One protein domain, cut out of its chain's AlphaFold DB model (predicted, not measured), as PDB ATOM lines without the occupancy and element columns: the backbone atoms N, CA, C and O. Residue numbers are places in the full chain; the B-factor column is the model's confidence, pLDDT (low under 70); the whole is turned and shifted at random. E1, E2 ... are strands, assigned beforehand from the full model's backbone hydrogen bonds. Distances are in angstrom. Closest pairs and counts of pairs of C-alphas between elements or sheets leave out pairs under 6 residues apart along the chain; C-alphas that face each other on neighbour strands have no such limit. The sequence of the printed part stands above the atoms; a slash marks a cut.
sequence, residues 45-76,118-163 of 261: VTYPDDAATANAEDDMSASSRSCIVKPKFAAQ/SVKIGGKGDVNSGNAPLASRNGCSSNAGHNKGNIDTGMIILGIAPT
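What this domain is: This is residues 45 to 76 and 118 to 163 of the 261 residues of the protein "Variant surface glycoprotein 1125.5696" of Trypanosoma brucei (UniProt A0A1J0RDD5). With little regular structure, the model is a small antiparallel sheet, E3 - E5 - E4, with the antiparallel hairpin E1 and E2 beside short E4 and long loops between strands. The 78 printed residues hold no named helix and five strands, E1 to E5 in chain order. The class is all strand, though named elements hold only 27 residues. It is compact, radius of gyration of the C-alphas 12.5 A, spanning 41 by 29 by 22 A.

Where its parts are: E5, residues 154 to 162, measures 24.8 A, ending at C-alpha 162 (34.130, 0.733, -56.127). E3 is residues 118 to 124, 19.6 A; E4, 139 to 141; E2, 65 to 68. E1, residues 52 to 55, begins at C-alpha 52 (29.320, -12.808, -36.067).

How they stand to each other: Inner strand E5 pairs with E3 (N 120 and O 159, 2.8 A) and, as a hairpin, E4 (N 140 and O 155, 2.9 A). E1 and E2 pair through N 52 and O 68, 2.9 A. The closest C-alphas of E2 and E4, Cys 67 and Cys 140, are 5.9 A apart.

The domain as a whole: Residues 77 to 117 are cut out, a C-alpha gap of 18.7 A. Links E3 to E4 and E4 to E5 are long. Residues 55 to 60, 62 and 74 to 76 are under pLDDT 70.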
ATOM      1  N   VAL A  45      41.322  -4.170 -48.153       79.94
ATOM      2  CA  VAL A  45      40.183  -4.321 -47.237       79.94
ATOM      3  C   VAL A  45      40.610  -5.249 -46.111       79.94
ATOM      4  O   VAL A  45      41.015  -6.383 -46.355       79.94
ATOM      5  N   THR A  46      40.466  -4.782 -44.877       85.88
ATOM      6  CA  THR A  46      40.782  -5.560 -43.675       85.88
ATOM      7  C   THR A  46      39.510  -5.926 -42.916       85.88
ATOM      8  O   THR A  46      38.470  -5.298 -43.101       85.88
ATOM      9  N   TYR A  47      39.586  -6.937 -42.053       89.00
ATOM     10  CA  TYR A  47      38.465  -7.417 -41.241       89.00
ATOM     11  C   TYR A  47      38.923  -7.460 -39.775       89.00
ATOM     12  O   TYR A  47      39.563  -8.428 -39.358       89.00
ATOM     13  N   PRO A  48      38.733  -6.365 -39.014       85.81
ATOM     14  CA  PRO A  48      39.320  -6.213 -37.685       85.81
ATOM     15  C   PRO A  48      38.661  -7.113 -36.639       85.81
ATOM     16  O   PRO A  48      39.349  -7.570 -35.729       85.81
ATOM     17  N   ASP A  49      37.373  -7.398 -36.811       89.56
ATOM     18  CA  ASP A  49      36.568  -8.202 -35.898       89.56
ATOM     19  C   ASP A  49      36.289  -9.568 -36.524       89.56
ATOM     20  O   ASP A  49      36.162  -9.676 -37.747       89.56
ATOM     21  N   ASP A  50      36.154 -10.597 -35.689       85.12
ATOM     22  CA  ASP A  50      35.635 -11.884 -36.147       85.12
ATOM     23  C   ASP A  50      34.202 -11.712 -36.674       85.12
ATOM     24  O   ASP A  50      33.428 -10.884 -36.179       85.12
ATOM     25  N   ALA A  51      33.849 -12.492 -37.697       85.81
ATOM     26  CA  ALA A  51      32.487 -12.495 -38.209       85.81
ATOM     27  C   ALA A  51      31.519 -12.988 -37.117       85.81
ATOM     28  O   ALA A  51      31.827 -13.919 -36.375       85.81
ATOM     29  N   ALA A  52      30.342 -12.374 -37.014       85.56
ATOM     30  CA  ALA A  52      29.320 -12.808 -36.067       85.56
ATOM     31  C   ALA A  52      28.275 -13.663 -36.786       85.56
ATOM     32  O   ALA A  52      27.761 -13.266 -37.831       85.56
ATOM     33  N   THR A  53      27.956 -14.827 -36.227       79.75
ATOM     34  CA  THR A  53      26.888 -15.695 -36.728       79.75
ATOM     35  C   THR A  53      25.631 -15.504 -35.896       79.75
ATOM     36  O   THR A  53      25.689 -15.433 -34.668       79.75
ATOM     37  N   ALA A  54      24.484 -15.417 -36.564       72.25
ATOM     38  CA  ALA A  54      23.191 -15.341 -35.903       72.25
ATOM     39  C   ALA A  54      22.185 -16.317 -36.531       72.25
ATOM     40  O   ALA A  54      22.319 -16.768 -37.676       72.25
ATOM     41  N   ASN A  55      21.190 -16.692 -35.723       67.00
ATOM     42  CA  ASN A  55      19.977 -17.340 -36.218       67.00
ATOM     43  C   ASN A  55      19.174 -16.334 -37.060       67.00
ATOM     44  O   ASN A  55      19.432 -15.139 -36.958       67.00
ATOM     45  N   ALA A  56      18.225 -16.846 -37.849       62.72
ATOM     46  CA  ALA A  56      17.329 -16.094 -38.725       62.72
ATOM     47  C   ALA A  56      17.048 -14.652 -38.273       62.72
ATOM     48  O   ALA A  56      16.620 -14.418 -37.143       62.72
ATOM     49  N   GLU A  57      17.280 -13.708 -39.182       64.06
ATOM     50  CA  GLU A  57      16.828 -12.328 -39.013       64.06
ATOM     51  C   GLU A  57      15.346 -12.213 -39.375       64.06
ATOM     52  O   GLU A  57      14.831 -13.045 -40.125       64.06
ATOM     53  N   ASP A  58      14.675 -11.181 -38.861       56.56
ATOM     54  CA  ASP A  58      13.227 -10.973 -39.019       56.56
ATOM     55  C   ASP A  58      12.765 -10.974 -40.494       56.56
ATOM     56  O   ASP A  58      11.632 -11.347 -40.794       56.56
ATOM     57  N   ASP A  59      13.663 -10.632 -41.424       62.28
ATOM     58  CA  ASP A  59      13.416 -10.593 -42.870       62.28
ATOM     59  C   ASP A  59      13.616 -11.946 -43.591       62.28
ATOM     60  O   ASP A  59      13.416 -12.047 -44.806       62.28
ATOM     61  N   MET A  60      14.011 -13.014 -42.885       67.00
ATOM     62  CA  MET A  60      14.238 -14.343 -43.460       67.00
ATOM     63  C   MET A  60      13.482 -15.452 -42.712       67.00
ATOM     64  O   MET A  60      13.272 -15.407 -41.506       67.00
ATOM     65  N   SER A  61      13.105 -16.517 -43.430       70.44
ATOM     66  CA  SER A  61      12.417 -17.677 -42.838       70.44
ATOM     67  C   SER A  61      13.222 -18.314 -41.698       70.44
ATOM     68  O   SER A  61      14.445 -18.368 -41.785       70.44
ATOM     69  N   ALA A  62      12.541 -18.914 -40.717       67.69
ATOM     70  CA  ALA A  62      13.116 -19.473 -39.482       67.69
ATOM     71  C   ALA A  62      14.295 -20.466 -39.636       67.69
ATOM     72  O   ALA A  62      15.007 -20.720 -38.668       67.69
ATOM     73  N   SER A  63      14.516 -21.041 -40.823       73.31
ATOM     74  CA  SER A  63      15.646 -21.932 -41.116       73.31
ATOM     75  C   SER A  63      16.884 -21.226 -41.681       73.31
ATOM     76  O   SER A  63      17.822 -21.911 -42.072       73.31
ATOM     77  N   SER A  64      16.891 -19.895 -41.777       74.38
ATOM     78  CA  SER A  64      18.005 -19.128 -42.336       74.38
ATOM     79  C   SER A  64      19.123 -18.876 -41.316       74.38
ATOM     80  O   SER A  64      18.957 -18.997 -40.097       74.38
ATOM     81  N   ARG A  65      20.294 -18.514 -41.843       76.69
ATOM     82  CA  ARG A  65      21.473 -18.087 -41.086       76.69
ATOM     83  C   ARG A  65      21.962 -16.756 -41.630       76.69
ATOM     84  O   ARG A  65      21.963 -16.571 -42.847       76.69
ATOM     85  N   SER A  66      22.430 -15.879 -40.747       80.00
ATOM     86  CA  SER A  66      23.145 -14.668 -41.144       80.00
ATOM     87  C   SER A  66      24.592 -14.693 -40.653       80.00
ATOM     88  O   SER A  66      24.938 -15.318 -39.644       80.00
ATOM     89  N   CYS A  67      25.454 -14.046 -41.433       84.56
ATOM     90  CA  CYS A  67      26.867 -13.863 -41.143       84.56
ATOM     91  C   CYS A  67      27.186 -12.376 -41.273       84.56
ATOM     92  O   CYS A  67      27.183 -11.824 -42.376       84.56
ATOM     93  N   ILE A  68      27.458 -11.727 -40.147       87.62
ATOM     94  CA  ILE A  68      27.785 -10.309 -40.087       87.62
ATOM     95  C   ILE A  68      29.298 -10.172 -40.187       87.62
ATOM     96  O   ILE A  68      30.040 -10.575 -39.292       87.62
ATOM     97  N   VAL A  69      29.754  -9.565 -41.278       89.38
ATOM     98  CA  VAL A  69      31.165  -9.267 -41.527       89.38
ATOM     99  C   VAL A  69      31.358  -7.758 -41.490       89.38
ATOM    100  O   VAL A  69      30.606  -7.018 -42.121       89.38
ATOM    101  N   LYS A  70      32.388  -7.297 -40.780       89.81
ATOM    102  CA  LYS A  70      32.702  -5.870 -40.652       89.81
ATOM    103  C   LYS A  70      33.954  -5.528 -41.459       89.81
ATOM    104  O   LYS A  70      35.060  -5.677 -40.943       89.81
ATOM    105  N   PRO A  71      33.825  -5.097 -42.721       87.31
ATOM    106  CA  PRO A  71      34.972  -4.621 -43.475       87.31
ATOM    107  C   PRO A  71      35.473  -3.287 -42.911       87.31
ATOM    108  O   PRO A  71      34.695  -2.409 -42.539       87.31
ATOM    109  N   LYS A  72      36.793  -3.117 -42.898       85.06
ATOM    110  CA  LYS A  72      37.480  -1.865 -42.599       85.06
ATOM    111  C   LYS A  72      38.345  -1.474 -43.786       85.06
ATOM    112  O   LYS A  72      39.252  -2.206 -44.190       85.06
ATOM    113  N   PHE A  73      38.075  -0.288 -44.310       77.88
ATOM    114  CA  PHE A  73      38.833   0.301 -45.403       77.88
ATOM    115  C   PHE A  73      40.043   1.046 -44.845       77.88
ATOM    116  O   PHE A  73      39.917   1.844 -43.912       77.88
ATOM    117  N   ALA A  74      41.226   0.777 -45.395       69.12
ATOM    118  CA  ALA A  74      42.396   1.587 -45.095       69.12
ATOM    119  C   ALA A  74      42.162   3.024 -45.588       69.12
ATOM    120  O   ALA A  74      41.722   3.235 -46.720       69.12
ATOM    121  N   ALA A  75      42.466   4.013 -44.747       60.84
ATOM    122  CA  ALA A  75      42.466   5.401 -45.186       60.84
ATOM    123  C   ALA A  75      43.541   5.591 -46.269       60.84
ATOM    124  O   ALA A  75      44.665   5.112 -46.128       60.84
ATOM    125  N   GLN A  76      43.218   6.317 -47.337       58.78
ATOM    126  CA  GLN A  76      44.213   6.781 -48.304       58.78
ATOM    127  C   GLN A  76      45.067   7.865 -47.613       58.78
ATOM    128  O   GLN A  76      44.641   9.010 -47.495       58.78
ATOM    129  N   SER A 118      30.546  -2.140 -54.823       83.00
ATOM    130  CA  SER A 118      30.189  -3.508 -55.168       83.00
ATOM    131  C   SER A 118      30.797  -4.450 -54.140       83.00
ATOM    132  O   SER A 118      32.021  -4.539 -54.013       83.00
ATOM    133  N   VAL A 119      29.949  -5.200 -53.440       86.94
ATOM    134  CA  VAL A 119      30.375  -6.286 -52.551       86.94
ATOM    135  C   VAL A 119      30.141  -7.608 -53.268       86.94
ATOM    136  O   VAL A 119      29.012  -7.962 -53.597       86.94
ATOM    137  N   LYS A 120      31.213  -8.362 -53.520       88.44
ATOM    138  CA  LYS A 120      31.123  -9.700 -54.100       88.44
ATOM    139  C   LYS A 120      31.025 -10.724 -52.979       88.44
ATOM    140  O   LYS A 120      32.005 -10.962 -52.275       88.44
ATOM    141  N   ILE A 121      29.865 -11.357 -52.852       88.69
ATOM    142  CA  ILE A 121      29.615 -12.422 -51.878       88.69
ATOM    143  C   ILE A 121      29.656 -13.766 -52.606       88.69
ATOM    144  O   ILE A 121      29.124 -13.907 -53.706       88.69
ATOM    145  N   GLY A 122      30.333 -14.744 -52.017       87.31
ATOM    146  CA  GLY A 122      30.338 -16.129 -52.469       87.31
ATOM    147  C   GLY A 122      29.669 -17.016 -51.432       87.31
ATOM    148  O   GLY A 122      30.003 -16.924 -50.255       87.31
ATOM    149  N   GLY A 123      28.763 -17.880 -51.877       86.19
ATOM    150  CA  GLY A 123      28.234 -18.988 -51.089       86.19
ATOM    151  C   GLY A 123      28.700 -20.314 -51.679       86.19
ATOM    152  O   GLY A 123      28.884 -20.423 -52.894       86.19
ATOM    153  N   LYS A 124      28.904 -21.320 -50.837       85.81
ATOM    154  CA  LYS A 124      29.185 -22.690 -51.273       85.81
ATOM    155  C   LYS A 124      28.440 -23.663 -50.371       85.81
ATOM    156  O   LYS A 124      28.335 -23.403 -49.178       85.81
ATOM    157  N   GLY A 125      27.946 -24.759 -50.947       85.44
ATOM    158  CA  GLY A 125      27.234 -25.805 -50.211       85.44
ATOM    159  C   GLY A 125      25.970 -25.305 -49.502       85.44
ATOM    160  O   GLY A 125      25.361 -24.325 -49.927       85.44
ATOM    161  N   ASP A 126      25.576 -25.997 -48.431       83.25
ATOM    162  CA  ASP A 126      24.475 -25.567 -47.568       83.25
ATOM    163  C   ASP A 126      24.932 -24.412 -46.670       83.25
ATOM    164  O   ASP A 126      25.774 -24.582 -45.792       83.25
ATOM    165  N   VAL A 127      24.386 -23.218 -46.890       77.75
ATOM    166  CA  VAL A 127      24.705 -22.035 -46.080       77.75
ATOM    167  C   VAL A 127      24.112 -22.112 -44.671       77.75
ATOM    168  O   VAL A 127      24.590 -21.415 -43.776       77.75
ATOM    169  N   ASN A 128      23.134 -22.995 -44.428       77.75
ATOM    170  CA  ASN A 128      22.522 -23.159 -43.108       77.75
ATOM    171  C   ASN A 128      23.465 -23.799 -42.085       77.75
ATOM    172  O   ASN A 128      23.229 -23.682 -40.878       77.75
ATOM    173  N   SER A 129      24.538 -24.445 -42.544       77.06
ATOM    174  CA  SER A 129      25.599 -24.945 -41.673       77.06
ATOM    175  C   SER A 129      26.648 -23.879 -41.337       77.06
ATOM    176  O   SER A 129      27.526 -24.157 -40.533       77.06
ATOM    177  N   GLY A 130      26.560 -22.664 -41.895       78.06
ATOM    178  CA  GLY A 130      27.517 -21.566 -41.728       78.06
ATOM    179  C   GLY A 130      27.521 -20.894 -40.347       78.06
ATOM    180  O   GLY A 130      27.257 -19.699 -40.258       78.06
ATOM    181  N   ASN A 131      27.782 -21.635 -39.268       82.38
ATOM    182  CA  ASN A 131      27.683 -21.156 -37.882       82.38
ATOM    183  C   ASN A 131      29.023 -20.785 -37.216       82.38
ATOM    184  O   ASN A 131      29.008 -20.222 -36.119       82.38
ATOM    185  N   ALA A 132      30.156 -21.037 -37.870       87.75
ATOM    186  CA  ALA A 132      31.490 -20.736 -37.368       87.75
ATOM    187  C   ALA A 132      32.147 -19.596 -38.171       87.75
ATOM    188  O   ALA A 132      32.168 -19.650 -39.403       87.75
ATOM    189  N   PRO A 133      32.721 -18.571 -37.523       88.69
ATOM    190  CA  PRO A 133      33.498 -17.558 -38.226       88.69
ATOM    191  C   PRO A 133      34.766 -18.150 -38.841       88.69
ATOM    192  O   PRO A 133      35.430 -19.000 -38.246       88.69
ATOM    193  N   LEU A 134      35.132 -17.667 -40.026       88.31
ATOM    194  CA  LEU A 134      36.404 -18.019 -40.654       88.31
ATOM    195  C   LEU A 134      37.577 -17.350 -39.934       88.31
ATOM    196  O   LEU A 134      37.485 -16.187 -39.543       88.31
ATOM    197  N   ALA A 135      38.733 -18.018 -39.905       85.12
ATOM    198  CA  ALA A 135      39.983 -17.421 -39.423       85.12
ATOM    199  C   ALA A 135      40.383 -16.146 -40.197       85.12
ATOM    200  O   ALA A 135      41.024 -15.253 -39.651       85.12
ATOM    201  N   SER A 136      39.978 -16.036 -41.467       84.62
ATOM    202  CA  SER A 136      40.167 -14.838 -42.296       84.62
ATOM    203  C   SER A 136      39.163 -13.713 -42.015       84.62
ATOM    204  O   SER A 136      39.242 -12.671 -42.664       84.62
ATOM    205  N   ARG A 137      38.217 -13.912 -41.083       89.12
ATOM    206  CA  ARG A 137      37.235 -12.930 -40.577       89.12
ATOM    207  C   ARG A 137      36.269 -12.332 -41.602       89.12
ATOM    208  O   ARG A 137      35.408 -11.528 -41.266       89.12
ATOM    209  N   ASN A 138      36.377 -12.744 -42.856       88.94
ATOM    210  CA  ASN A 138      35.617 -12.219 -43.983       88.94
ATOM    211  C   ASN A 138      34.392 -13.076 -44.345       88.94
ATOM    212  O   ASN A 138      33.880 -12.963 -45.458       88.94
ATOM    213  N   GLY A 139      33.950 -13.964 -43.458       90.75
ATOM    214  CA  GLY A 139      32.836 -14.869 -43.714       90.75
ATOM    215  C   GLY A 139      32.613 -15.883 -42.600       90.75
ATOM    216  O   GLY A 139      33.342 -15.903 -41.605       90.75
ATOM    217  N   CYS A 140      31.625 -16.744 -42.816       89.94
ATOM    218  CA  CYS A 140      31.218 -17.804 -41.904       89.94
ATOM    219  C   CYS A 140      31.061 -19.122 -42.667       89.94
ATOM    220  O   CYS A 140      30.659 -19.142 -43.832       89.94
ATOM    221  N   SER A 141      31.376 -20.230 -42.015       90.88
ATOM    222  CA  SER A 141      31.332 -21.582 -42.566       90.88
ATOM    223  C   SER A 141      30.878 -22.585 -41.512       90.88
ATOM    224  O   SER A 141      30.601 -22.223 -40.371       90.88
ATOM    225  N   SER A 142      30.800 -23.856 -41.883       88.69
ATOM    226  CA  SER A 142      30.561 -24.954 -40.940       88.69
ATOM    227  C   SER A 142      31.713 -25.244 -39.979       88.69
ATOM    228  O   SER A 142      31.536 -26.006 -39.029       88.69
ATOM    229  N   ASN A 143      32.902 -24.676 -40.211       86.56
ATOM    230  CA  ASN A 143      34.096 -24.973 -39.426       86.56
ATOM    231  C   ASN A 143      35.088 -23.800 -39.430       86.56
ATOM    232  O   ASN A 143      35.514 -23.333 -40.489       86.56
ATOM    233  N   ALA A 144      35.542 -23.390 -38.243       81.62
ATOM    234  CA  ALA A 144      36.518 -22.312 -38.066       81.62
ATOM    235  C   ALA A 144      37.876 -22.566 -38.762       81.62
ATOM    236  O   ALA A 144      38.601 -21.619 -39.065       81.62
ATOM    237  N   GLY A 145      38.222 -23.828 -39.051       82.88
ATOM    238  CA  GLY A 145      39.415 -24.216 -39.812       82.88
ATOM    239  C   GLY A 145      39.310 -24.003 -41.330       82.88
ATOM    240  O   GLY A 145      40.296 -24.190 -42.050       82.88
ATOM    241  N   HIS A 146      38.136 -23.623 -41.842       86.75
ATOM    242  CA  HIS A 146      37.966 -23.275 -43.248       86.75
ATOM    243  C   HIS A 146      38.549 -21.890 -43.570       86.75
ATOM    244  O   HIS A 146      38.731 -21.020 -42.719       86.75
ATOM    245  N   ASN A 147      38.842 -21.688 -44.848       82.94
ATOM    246  CA  ASN A 147      39.317 -20.461 -45.463       82.94
ATOM    247  C   ASN A 147      38.772 -20.362 -46.900       82.94
ATOM    248  O   ASN A 147      38.085 -21.257 -47.400       82.94
ATOM    249  N   LYS A 148      39.108 -19.271 -47.595       77.69
ATOM    250  CA  LYS A 148      38.644 -18.999 -48.966       77.69
ATOM    251  C   LYS A 148      38.927 -20.134 -49.966       77.69
ATOM    252  O   LYS A 148      38.165 -20.293 -50.913       77.69
ATOM    253  N   GLY A 149      40.009 -20.893 -49.789       80.06
ATOM    254  CA  GLY A 149      40.432 -21.947 -50.714       80.06
ATOM    255  C   GLY A 149      39.837 -23.330 -50.439       80.06
ATOM    256  O   GLY A 149      39.790 -24.145 -51.355       80.06
ATOM    257  N   ASN A 150      39.379 -23.606 -49.213       85.25
ATOM    258  CA  ASN A 150      38.951 -24.949 -48.797       85.25
ATOM    259  C   ASN A 150      37.543 -25.013 -48.188       85.25
ATOM    260  O   ASN A 150      37.135 -26.092 -47.768       85.25
ATOM    261  N   ILE A 151      36.796 -23.904 -48.150       86.62
ATOM    262  CA  ILE A 151      35.405 -23.928 -47.694       86.62
ATOM    263  C   ILE A 151      34.592 -24.945 -48.510       86.62
ATOM    264  O   ILE A 151      34.732 -25.041 -49.734       86.62
ATOM    265  N   ASP A 152      33.736 -25.702 -47.837       86.06
ATOM    266  CA  ASP A 152      32.785 -26.649 -48.422       86.06
ATOM    267  C   ASP A 152      31.336 -26.146 -48.304       86.06
ATOM    268  O   ASP A 152      30.550 -26.303 -49.238       86.06
ATOM    269  N   THR A 153      31.023 -25.479 -47.193       88.19
ATOM    270  CA  THR A 153      29.709 -24.990 -46.785       88.19
ATOM    271  C   THR A 153      29.842 -23.642 -46.056       88.19
ATOM    272  O   THR A 153      30.622 -23.516 -45.106       88.19
ATOM    273  N   GLY A 154      29.128 -22.611 -46.521       87.56
ATOM    274  CA  GLY A 154      29.097 -21.277 -45.904       87.56
ATOM    275  C   GLY A 154      29.124 -20.099 -46.881       87.56
ATOM    276  O   GLY A 154      28.890 -20.257 -48.081       87.56
ATOM    277  N   MET A 155      29.410 -18.904 -46.352       88.25
ATOM    278  CA  MET A 155      29.371 -17.616 -47.056       88.25
ATOM    279  C   MET A 155      30.605 -16.755 -46.766       88.25
ATOM    280  O   MET A 155      31.039 -16.639 -45.622       88.25
ATOM    281  N   ILE A 156      31.159 -16.110 -47.796       88.38
ATOM    282  CA  ILE A 156      32.384 -15.299 -47.712       88.38
ATOM    283  C   ILE A 156      32.256 -14.022 -48.549       88.38
ATOM    284  O   ILE A 156      31.771 -14.056 -49.680       88.38
ATOM    285  N   ILE A 157      32.801 -12.910 -48.055       90.06
ATOM    286  CA  ILE A 157      33.121 -11.738 -48.875       90.06
ATOM    287  C   ILE A 157      34.368 -12.038 -49.718       90.06
ATOM    288  O   ILE A 157      35.495 -12.144 -49.224       90.06
ATOM    289  N   LEU A 158      34.159 -12.181 -51.027       86.56
ATOM    290  CA  LEU A 158      35.202 -12.470 -52.010       86.56
ATOM    291  C   LEU A 158      36.011 -11.228 -52.394       86.56
ATOM    292  O   LEU A 158      37.168 -11.378 -52.794       86.56
ATOM    293  N   GLY A 159      35.403 -10.045 -52.282       84.94
ATOM    294  CA  GLY A 159      36.027  -8.751 -52.536       84.94
ATOM    295  C   GLY A 159      35.034  -7.597 -52.408       84.94
ATOM    296  O   GLY A 159      33.827  -7.789 -52.566       84.94
ATOM    297  N   ILE A 160      35.559  -6.405 -52.136       84.69
ATOM    298  CA  ILE A 160      34.817  -5.141 -52.153       84.69
ATOM    299  C   ILE A 160      35.567  -4.212 -53.101       84.69
ATOM    300  O   ILE A 160      36.787  -4.096 -53.005       84.69
ATOM    301  N   ALA A 161      34.850  -3.594 -54.030       78.88
ATOM    302  CA  ALA A 161      35.421  -2.706 -55.035       78.88
ATOM    303  C   ALA A 161      34.485  -1.513 -55.269       78.88
ATOM    304  O   ALA A 161      33.274  -1.655 -55.077       78.88
ATOM    305  N   PRO A 162      34.999  -0.354 -55.702       78.00
ATOM    306  CA  PRO A 162      34.130   0.733 -56.127       78.00
ATOM    307  C   PRO A 162      33.357   0.308 -57.384       78.00
ATOM    308  O   PRO A 162      33.873  -0.446 -58.214       78.00
ATOM    309  N   THR A 163      32.116   0.776 -57.546       77.81
ATOM    310  CA  THR A 163      31.336   0.501 -58.771       77.81
ATOM    311  C   THR A 163      31.926   1.179 -60.006       77.81
ATOM    312  O   THR A 163      31.716   0.709 -61.123       77.81
TER     313      THR A 163